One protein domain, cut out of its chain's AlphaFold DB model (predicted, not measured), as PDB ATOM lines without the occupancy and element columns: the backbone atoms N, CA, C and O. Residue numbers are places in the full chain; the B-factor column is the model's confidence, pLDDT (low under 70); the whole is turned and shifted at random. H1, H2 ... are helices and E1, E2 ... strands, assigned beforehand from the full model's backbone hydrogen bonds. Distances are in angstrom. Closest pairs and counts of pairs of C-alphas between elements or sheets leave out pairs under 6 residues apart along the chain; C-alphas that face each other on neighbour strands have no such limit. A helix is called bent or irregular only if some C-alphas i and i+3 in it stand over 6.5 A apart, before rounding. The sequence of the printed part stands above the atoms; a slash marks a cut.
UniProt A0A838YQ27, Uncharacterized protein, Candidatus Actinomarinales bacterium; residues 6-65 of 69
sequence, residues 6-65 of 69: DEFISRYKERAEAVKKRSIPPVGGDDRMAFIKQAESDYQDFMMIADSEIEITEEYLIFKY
ATOM      1  N   ASP A   6      17.819 -38.849  30.238       92.69
ATOM      2  CA  ASP A   6      18.021 -37.907  31.340       92.69
ATOM      3  C   ASP A   6      17.846 -36.465  30.864       92.69
ATOM      4  O   ASP A   6      17.153 -35.664  31.492       92.69
ATOM      5  N   GLU A   7      18.413 -36.144  29.700       95.88
ATOM      6  CA  GLU A   7      18.243 -34.832  29.080       95.88
ATOM      7  C   GLU A   7      16.777 -34.593  28.695       95.88
ATOM      8  O   GLU A   7      16.245 -33.498  28.879       95.88
ATOM      9  N   PHE A   8      16.093 -35.625  28.191       95.44
ATOM     10  CA  PHE A   8      14.667 -35.553  27.899       95.44
ATOM     11  C   PHE A   8      13.850 -35.227  29.152       95.44
ATOM     12  O   PHE A   8      13.110 -34.243  29.135       95.44
ATOM     13  N   ILE A   9      14.036 -35.963  30.249       95.56
ATOM     14  CA  ILE A   9      13.358 -35.698  31.523       95.56
ATOM     15  C   ILE A   9      13.690 -34.299  32.056       95.56
ATOM     16  O   ILE A   9      12.780 -33.585  32.485       95.56
ATOM     17  N   SER A  10      14.955 -33.864  31.981       96.75
ATOM     18  CA  SER A  10      15.368 -32.522  32.423       96.75
ATOM     19  C   SER A  10      14.580 -31.433  31.701       96.75
ATOM     20  O   SER A  10      14.004 -30.557  32.345       96.75
ATOM     21  N   ARG A  11      14.444 -31.534  30.372       97.75
ATOM     22  CA  ARG A  11      13.680 -30.554  29.585       97.75
ATOM     23  C   ARG A  11      12.207 -30.486  29.997       97.75
ATOM     24  O   ARG A  11      11.625 -29.404  29.964       97.75
ATOM     25  N   TYR A  12      11.583 -31.601  30.378       97.75
ATOM     26  CA  TYR A  12      10.187 -31.595  30.841       97.75
ATOM     27  C   TYR A  12      10.041 -31.040  32.262       97.75
ATOM     28  O   TYR A  12       9.119 -30.261  32.505       97.75
ATOM     29  N   LYS A  13      10.993 -31.325  33.160       97.31
ATOM     30  CA  LYS A  13      11.068 -30.676  34.483       97.31
ATOM     31  C   LYS A  13      11.199 -29.159  34.353       97.31
ATOM     32  O   LYS A  13      10.455 -28.412  34.984       97.31
ATOM     33  N   GLU A  14      12.096 -28.695  33.485       98.06
ATOM     34  CA  GLU A  14      12.297 -27.267  33.216       98.06
ATOM     35  C   GLU A  14      11.034 -26.595  32.667       98.06
ATOM     36  O   GLU A  14      10.693 -25.489  33.086       98.06
ATOM     37  N   ARG A  15      10.301 -27.268  31.769       98.12
ATOM     38  CA  ARG A  15       9.027 -26.763  31.234       98.12
ATOM     39  C   ARG A  15       7.948 -26.662  32.308       98.12
ATOM     40  O   ARG A  15       7.293 -25.626  32.381       98.12
ATOM     41  N   ALA A  16       7.795 -27.674  33.160       97.62
ATOM     42  CA  ALA A  16       6.850 -27.624  34.276       97.62
ATOM     43  C   ALA A  16       7.154 -26.440  35.216       97.62
ATOM     44  O   ALA A  16       6.269 -25.654  35.563       97.62
ATOM     45  N   GLU A  17       8.426 -26.240  35.562       96.94
ATOM     46  CA  GLU A  17       8.854 -25.105  36.386       96.94
ATOM     47  C   GLU A  17       8.672 -23.750  35.685       96.94
ATOM     48  O   GLU A  17       8.325 -22.756  36.330       96.94
ATOM     49  N   ALA A  18       8.852 -23.686  34.365       97.50
ATOM     50  CA  ALA A  18       8.580 -22.480  33.588       97.50
ATOM     51  C   ALA A  18       7.086 -22.113  33.594       97.50
ATOM     52  O   ALA A  18       6.758 -20.932  33.710       97.50
ATOM     53  N   VAL A  19       6.183 -23.101  33.534       96.44
ATOM     54  CA  VAL A  19       4.730 -22.872  33.619       96.44
ATOM     55  C   VAL A  19       4.348 -22.275  34.974       96.44
ATOM     56  O   VAL A  19       3.644 -21.269  35.006       96.44
ATOM     57  N   LYS A  20       4.887 -22.796  36.087       92.25
ATOM     58  CA  LYS A  20       4.668 -22.219  37.432       92.25
ATOM     59  C   LYS A  20       5.131 -20.767  37.553       92.25
ATOM     60  O   LYS A  20       4.513 -19.974  38.257       92.25
ATOM     61  N   LYS A  21       6.252 -20.428  36.911       93.94
ATOM     62  CA  LYS A  21       6.868 -19.090  36.976       93.94
ATOM     63  C   LYS A  21       6.236 -18.088  36.012       93.94
ATOM     64  O   LYS A  21       6.543 -16.899  36.081       93.94
ATOM     65  N   ARG A  22       5.385 -18.548  35.094       91.75
ATOM     66  CA  ARG A  22       4.761 -17.705  34.077       91.75
ATOM     67  C   ARG A  22       3.792 -16.721  34.731       91.75
ATOM     68  O   ARG A  22       2.815 -17.107  35.363       91.75
ATOM     69  N   SER A  23       4.022 -15.430  34.516       90.12
ATOM     70  CA  SER A  23       3.052 -14.398  34.878       90.12
ATOM     71  C   SER A  23       1.812 -14.491  33.989       90.12
ATOM     72  O   SER A  23       1.928 -14.626  32.766       90.12
ATOM     73  N   ILE A  24       0.629 -14.361  34.585       87.94
ATOM     74  CA  ILE A  24      -0.628 -14.281  33.835       87.94
ATOM     75  C   ILE A  24      -0.642 -12.953  33.056       87.94
ATOM     76  O   ILE A  24      -0.409 -11.905  33.668       87.94
ATOM     77  N   PRO A  25      -0.896 -12.963  31.730       88.38
ATOM     78  CA  PRO A  25      -1.031 -11.738  30.946       88.38
ATOM     79  C   PRO A  25      -2.120 -10.815  31.521       88.38
ATOM     80  O   PRO A  25      -3.053 -11.307  32.159       88.38
ATOM     81  N   PRO A  26      -2.062  -9.494  31.280       90.44
ATOM     82  CA  PRO A  26      -3.082  -8.555  31.741       90.44
ATOM     83  C   PRO A  26      -4.363  -8.664  30.889       90.44
ATOM     84  O   PRO A  26      -4.740  -7.734  30.182       90.44
ATOM     85  N   VAL A  27      -5.017  -9.824  30.936       91.94
ATOM     86  CA  VAL A  27      -6.304 -10.120  30.295       91.94
ATOM     87  C   VAL A  27      -7.396 -10.245  31.359       91.94
ATOM     88  O   VAL A  27      -7.135 -10.659  32.493       91.94
ATOM     89  N   GLY A  28      -8.619  -9.846  31.016       92.50
ATOM     90  CA  GLY A  28      -9.776  -9.868  31.912       92.50
ATOM     91  C   GLY A  28     -10.747 -11.007  31.602       92.50
ATOM     92  O   GLY A  28     -10.636 -11.664  30.573       92.50
ATOM     93  N   GLY A  29     -11.717 -11.213  32.498       90.31
ATOM     94  CA  GLY A  29     -12.865 -12.092  32.257       90.31
ATOM     95  C   GLY A  29     -12.495 -13.532  31.883       90.31
ATOM     96  O   GLY A  29     -11.628 -14.146  32.512       90.31
ATOM     97  N   ASP A  30     -13.171 -14.055  30.862       93.44
ATOM     98  CA  ASP A  30     -13.073 -15.451  30.425       93.44
ATOM     99  C   ASP A  30     -11.684 -15.817  29.888       93.44
ATOM    100  O   ASP A  30     -11.184 -16.908  30.170       93.44
ATOM    101  N   ASP A  31     -11.006 -14.885  29.211       93.31
ATOM    102  CA  ASP A  31      -9.656 -15.105  28.683       93.31
ATOM    103  C   ASP A  31      -8.662 -15.380  29.812       93.31
ATOM    104  O   ASP A  31      -7.829 -16.284  29.721       93.31
ATOM    105  N   ARG A  32      -8.785 -14.658  30.935       93.06
ATOM    106  CA  ARG A  32      -7.942 -14.891  32.115       93.06
ATOM    107  C   ARG A  32      -8.114 -16.307  32.652       93.06
ATOM    108  O   ARG A  32      -7.128 -16.951  33.011       93.06
ATOM    109  N   MET A  33      -9.353 -16.786  32.711       92.81
ATOM    110  CA  MET A  33      -9.654 -18.140  33.171       92.81
ATOM    111  C   MET A  33      -9.142 -19.199  32.193       92.81
ATOM    112  O   MET A  33      -8.633 -20.227  32.638       92.81
ATOM    113  N   ALA A  34      -9.216 -18.945  30.885       94.00
ATOM    114  CA  ALA A  34      -8.658 -19.832  29.867       94.00
ATOM    115  C   ALA A  34      -7.133 -19.975  30.008       94.00
ATOM    116  O   ALA A  34      -6.629 -21.096  29.988       94.00
ATOM    117  N   PHE A  35      -6.405 -18.876  30.250       93.88
ATOM    118  CA  PHE A  35      -4.955 -18.930  30.487       93.88
ATOM    119  C   PHE A  35      -4.577 -19.726  31.739       93.88
ATOM    120  O   PHE A  35      -3.580 -20.444  31.712       93.88
ATOM    121  N   ILE A  36      -5.349 -19.600  32.822       93.12
ATOM    122  CA  ILE A  36      -5.107 -20.368  34.053       93.12
ATOM    123  C   ILE A  36      -5.309 -21.857  33.791       93.12
ATOM    124  O   ILE A  36      -4.408 -22.641  34.062       93.12
ATOM    125  N   LYS A  37      -6.446 -22.237  33.195       94.94
ATOM    126  CA  LYS A  37      -6.740 -23.640  32.875       94.94
ATOM    127  C   LYS A  37      -5.692 -24.246  31.950       94.94
ATOM    128  O   LYS A  37      -5.257 -25.369  32.170       94.94
ATOM    129  N   GLN A  38      -5.263 -23.489  30.943       95.50
ATOM    130  CA  GLN A  38      -4.193 -23.926  30.057       95.50
ATOM    131  C   GLN A  38      -2.893 -24.161  30.835       95.50
ATOM    132  O   GLN A  38      -2.272 -25.201  30.663       95.50
ATOM    133  N   ALA A  39      -2.501 -23.236  31.716       96.19
ATOM    134  CA  ALA A  39      -1.306 -23.406  32.538       96.19
ATOM    135  C   ALA A  39      -1.409 -24.616  33.484       96.19
ATOM    136  O   ALA A  39      -0.419 -25.308  33.696       96.19
ATOM    137  N   GLU A  40      -2.590 -24.901  34.034       96.06
ATOM    138  CA  GLU A  40      -2.823 -26.088  34.864       96.06
ATOM    139  C   GLU A  40      -2.638 -27.383  34.063       96.06
ATOM    140  O   GLU A  40      -1.896 -28.264  34.501       96.06
ATOM    141  N   SER A  41      -3.245 -27.480  32.873       97.50
ATOM    142  CA  SER A  41      -3.084 -28.641  31.989       97.50
ATOM    143  C   SER A  41      -1.641 -28.803  31.506       97.50
ATOM    144  O   SER A  41      -1.078 -29.884  31.641       97.50
ATOM    145  N   ASP A  42      -1.006 -27.722  31.041       97.75
ATOM    146  CA  ASP A  42       0.392 -27.739  30.593       97.75
ATOM    147  C   ASP A  42       1.321 -28.221  31.718       97.75
ATOM    148  O   ASP A  42       2.207 -29.050  31.506       97.75
ATOM    149  N   TYR A  43       1.118 -27.715  32.939       97.69
ATOM    150  CA  TYR A  43       1.905 -28.131  34.094       97.69
ATOM    151  C   TYR A  43       1.717 -29.619  34.402       97.69
ATOM    152  O   TYR A  43       2.707 -30.325  34.607       97.69
ATOM    153  N   GLN A  44       0.468 -30.092  34.429       96.00
ATOM    154  CA  GLN A  44       0.149 -31.491  34.694       96.00
ATOM    155  C   GLN A  44       0.800 -32.416  33.659       96.00
ATOM    156  O   GLN A  44       1.477 -33.366  34.045       96.00
ATOM    157  N   ASP A  45       0.668 -32.109  32.370       96.94
ATOM    158  CA  ASP A  45       1.218 -32.922  31.284       96.94
ATOM    159  C   ASP A  45       2.750 -32.972  31.333       96.94
ATOM    160  O   ASP A  45       3.363 -34.036  31.186       96.94
ATOM    161  N   PHE A  46       3.397 -31.831  31.595       97.56
ATOM    162  CA  PHE A  46       4.849 -31.798  31.742       97.56
ATOM    163  C   PHE A  46       5.324 -32.571  32.965       97.56
ATOM    164  O   PHE A  46       6.321 -33.284  32.865       97.56
ATOM    165  N   MET A  47       4.609 -32.474  34.087       95.62
ATOM    166  CA  MET A  47       4.937 -33.231  35.291       95.62
ATOM    167  C   MET A  47       4.733 -34.732  35.116       95.62
ATOM    168  O   MET A  47       5.583 -35.496  35.562       95.62
ATOM    169  N   MET A  48       3.674 -35.158  34.423       95.12
ATOM    170  CA  MET A  48       3.436 -36.575  34.142       95.12
ATOM    171  C   MET A  48       4.615 -37.212  33.413       95.12
ATOM    172  O   MET A  48       5.053 -38.301  33.772       95.12
ATOM    173  N   ILE A  49       5.176 -36.521  32.421       95.50
ATOM    174  CA  ILE A  49       6.359 -37.009  31.705       95.50
ATOM    175  C   ILE A  49       7.609 -36.886  32.582       95.50
ATOM    176  O   ILE A  49       8.395 -37.825  32.669       95.50
ATOM    177  N   ALA A  50       7.798 -35.747  33.246       96.00
ATOM    178  CA  ALA A  50       8.972 -35.469  34.069       96.00
ATOM    179  C   ALA A  50       9.161 -36.430  35.256       96.00
ATOM    180  O   ALA A  50      10.302 -36.644  35.672       96.00
ATOM    181  N   ASP A  51       8.066 -36.947  35.810       95.06
ATOM    182  CA  ASP A  51       8.052 -37.839  36.976       95.06
ATOM    183  C   ASP A  51       7.807 -39.311  36.608       95.06
ATOM    184  O   ASP A  51       7.794 -40.191  37.465       95.06
ATOM    185  N   SER A  52       7.623 -39.601  35.322       95.75
ATOM    186  CA  SER A  52       7.468 -40.976  34.860       95.75
ATOM    187  C   SER A  52       8.764 -41.784  34.978       95.75
ATOM    188  O   SER A  52       9.872 -41.297  34.734       95.75
ATOM    189  N   GLU A  53       8.611 -43.069  35.277       94.56
ATOM    190  CA  GLU A  53       9.660 -44.060  35.087       94.56
ATOM    191  C   GLU A  53       9.723 -44.448  33.607       94.56
ATOM    192  O   GLU A  53       8.722 -44.872  33.018       94.56
ATOM    193  N   ILE A  54      10.907 -44.328  33.007       94.31
ATOM    194  CA  ILE A  54      11.123 -44.639  31.593       94.31
ATOM    195  C   ILE A  54      11.722 -46.032  31.439       94.31
ATOM    196  O   ILE A  54      12.727 -46.372  32.061       94.31
ATOM    197  N   GLU A  55      11.128 -46.818  30.549       94.50
ATOM    198  CA  GLU A  55      11.628 -48.122  30.133       94.50
ATOM    199  C   GLU A  55      11.839 -48.128  28.615       94.50
ATOM    200  O   GLU A  55      10.940 -47.781  27.848       94.50
ATOM    201  N   ILE A  56      13.048 -48.493  28.181       93.19
ATOM    202  CA  ILE A  56      13.398 -48.631  26.762       93.19
ATOM    203  C   ILE A  56      13.530 -50.115  26.447       93.19
ATOM    204  O   ILE A  56      14.318 -50.821  27.074       93.19
ATOM    205  N   THR A  57      12.783 -50.559  25.445       94.44
ATOM    206  CA  THR A  57      12.847 -51.911  24.879       94.44
ATOM    207  C   THR A  57      13.330 -51.841  23.426       94.44
ATOM    208  O   THR A  57      13.598 -50.754  22.912       94.44
ATOM    209  N   GLU A  58      13.446 -52.982  22.744       93.31
ATOM    210  CA  GLU A  58      13.872 -53.020  21.335       93.31
ATOM    211  C   GLU A  58      12.899 -52.289  20.390       93.31
ATOM    212  O   GLU A  58      13.329 -51.715  19.392       93.31
ATOM    213  N   GLU A  59      11.604 -52.266  20.719       96.06
ATOM    214  CA  GLU A  59      10.549 -51.708  19.859       96.06
ATOM    215  C   GLU A  59       9.877 -50.452  20.439       96.06
ATOM    216  O   GLU A  59       9.260 -49.688  19.694       96.06
ATOM    217  N   TYR A  60       9.986 -50.214  21.752       94.75
ATOM    218  CA  TYR A  60       9.178 -49.203  22.443       94.75
ATOM    219  C   TYR A  60       9.960 -48.372  23.458       94.75
ATOM    220  O   TYR A  60      10.830 -48.871  24.174       94.75
ATOM    221  N   LEU A  61       9.532 -47.114  23.582       93.00
ATOM    222  CA  LEU A  61       9.789 -46.236  24.719       93.00
ATOM    223  C   LEU A  61       8.510 -46.169  25.559       93.00
ATOM    224  O   LEU A  61       7.471 -45.725  25.068       93.00
ATOM    225  N   ILE A  62       8.584 -46.617  26.807       95.50
ATOM    226  CA  ILE A  62       7.432 -46.754  27.700       95.50
ATOM    227  C   ILE A  62       7.581 -45.765  28.854       95.50
ATOM    228  O   ILE A  62       8.620 -45.718  29.511       95.50
ATOM    229  N   PHE A  63       6.518 -45.006  29.110       95.75
ATOM    230  CA  PHE A  63       6.404 -44.084  30.236       95.75
ATOM    231  C   PHE A  63       5.444 -44.679  31.261       95.75
ATOM    232  O   PHE A  63       4.274 -44.916  30.956       95.75
ATOM    233  N   LYS A  64       5.932 -44.933  32.472       95.50
ATOM    234  CA  LYS A  64       5.135 -45.471  33.576       95.50
ATOM    235  C   LYS A  64       4.953 -44.382  34.617       95.50
ATOM    236  O   LYS A  64       5.928 -43.867  35.150       95.50
ATOM    237  N   TYR A  65       3.707 -44.032  34.909       92.94
ATOM    238  CA  TYR A  65       3.390 -43.080  35.965       92.94
ATOM    239  C   TYR A  65       2.865 -43.832  37.183       92.94
ATOM    240  O   TYR A  65       1.943 -44.645  37.069       92.94
TER     241      TYR A  65
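This is residues 6 to 65 of the 69 residues of an uncharacterized protein of Candidatus Actinomarinales bacterium (UniProt A0A838YQ27). A small two-stranded hairpin, E1 and E2, extends from one end of a longer helical hairpin in which H1 and the longer H2 lie side by side and run opposite ways. Together they make a slender rod, with the turn of the strand hairpin, residues 56 to 61, sticking out at one extremity and the link between the helices at the other. The printed part has 60 residues, with two named helices and two named strands in the order H1, H2, E1, E2; the sheet has the order E1 - E2 and is antiparallel, and the class is mostly helix. The whole is loose, with a radius of gyration of the C-alphas of 14.9 A, and the C-alphas span 50 by 18 by 15 A.

E1 is residues 53 to 56, 10.2 A from first to last C-alpha, and E2 is residues 61 to 64, 10.0 A long, with C-alpha 64 at (5.135, -45.471, 33.576). H2 is residues 29 to 50, 32.0 A long, from C-alpha 29 at (-12.865, -12.092, 32.257) to C-alpha 50 at (8.972, -35.469, 34.069). H1 is residues 6 to 21, 22.6 A long, and begins with C-alpha 6 at (18.021, -37.907, 31.340).

E1 and E2 form a hairpin of antiparallel neighbours, with 158 degrees between their N-to-C directions. The C-alphas of residues 54 and 63 face each other at 4.9 A. N 53 and O 64, 2.8 A apart, and N 55 and O 62, 2.9 A apart, are within hydrogen-bond range. Between H2 and E2 one pair of C-alphas is within 8 A, those of Ile 49 and Phe 63, 7.2 A apart. H1 and H2 form a helical hairpin and touch, with 23 pairs of C-alphas within 8 A. Their closest C-alphas are those of Ala 16 and Tyr 43, 5.0 A apart. Their lines stand at a shallow tilt of 24 degrees, and they run opposite ways. H1 is apart from E1 and from E2. In H1 and H2 every O i to N i+4 pair is within hydrogen-bond range, and neither helix is bent.

The two C-alphas farthest apart are those of Gly 28 and Glu 58, at 50.3 A, while the C-alphas of Asp 6 and Tyr 65, the first and last printed, are 16.2 A apart. Residues 56 to 61, of which 56 belongs to E1 and 61 to E2, stand free. The links H2 to E1 and E1 to E2 are tight, with 2 and 4 residues, and the link H1 to H2 is short, with 7. The printed part has no cut. The mean pLDDT of the printed part is 94.7, and no printed residue is under 70.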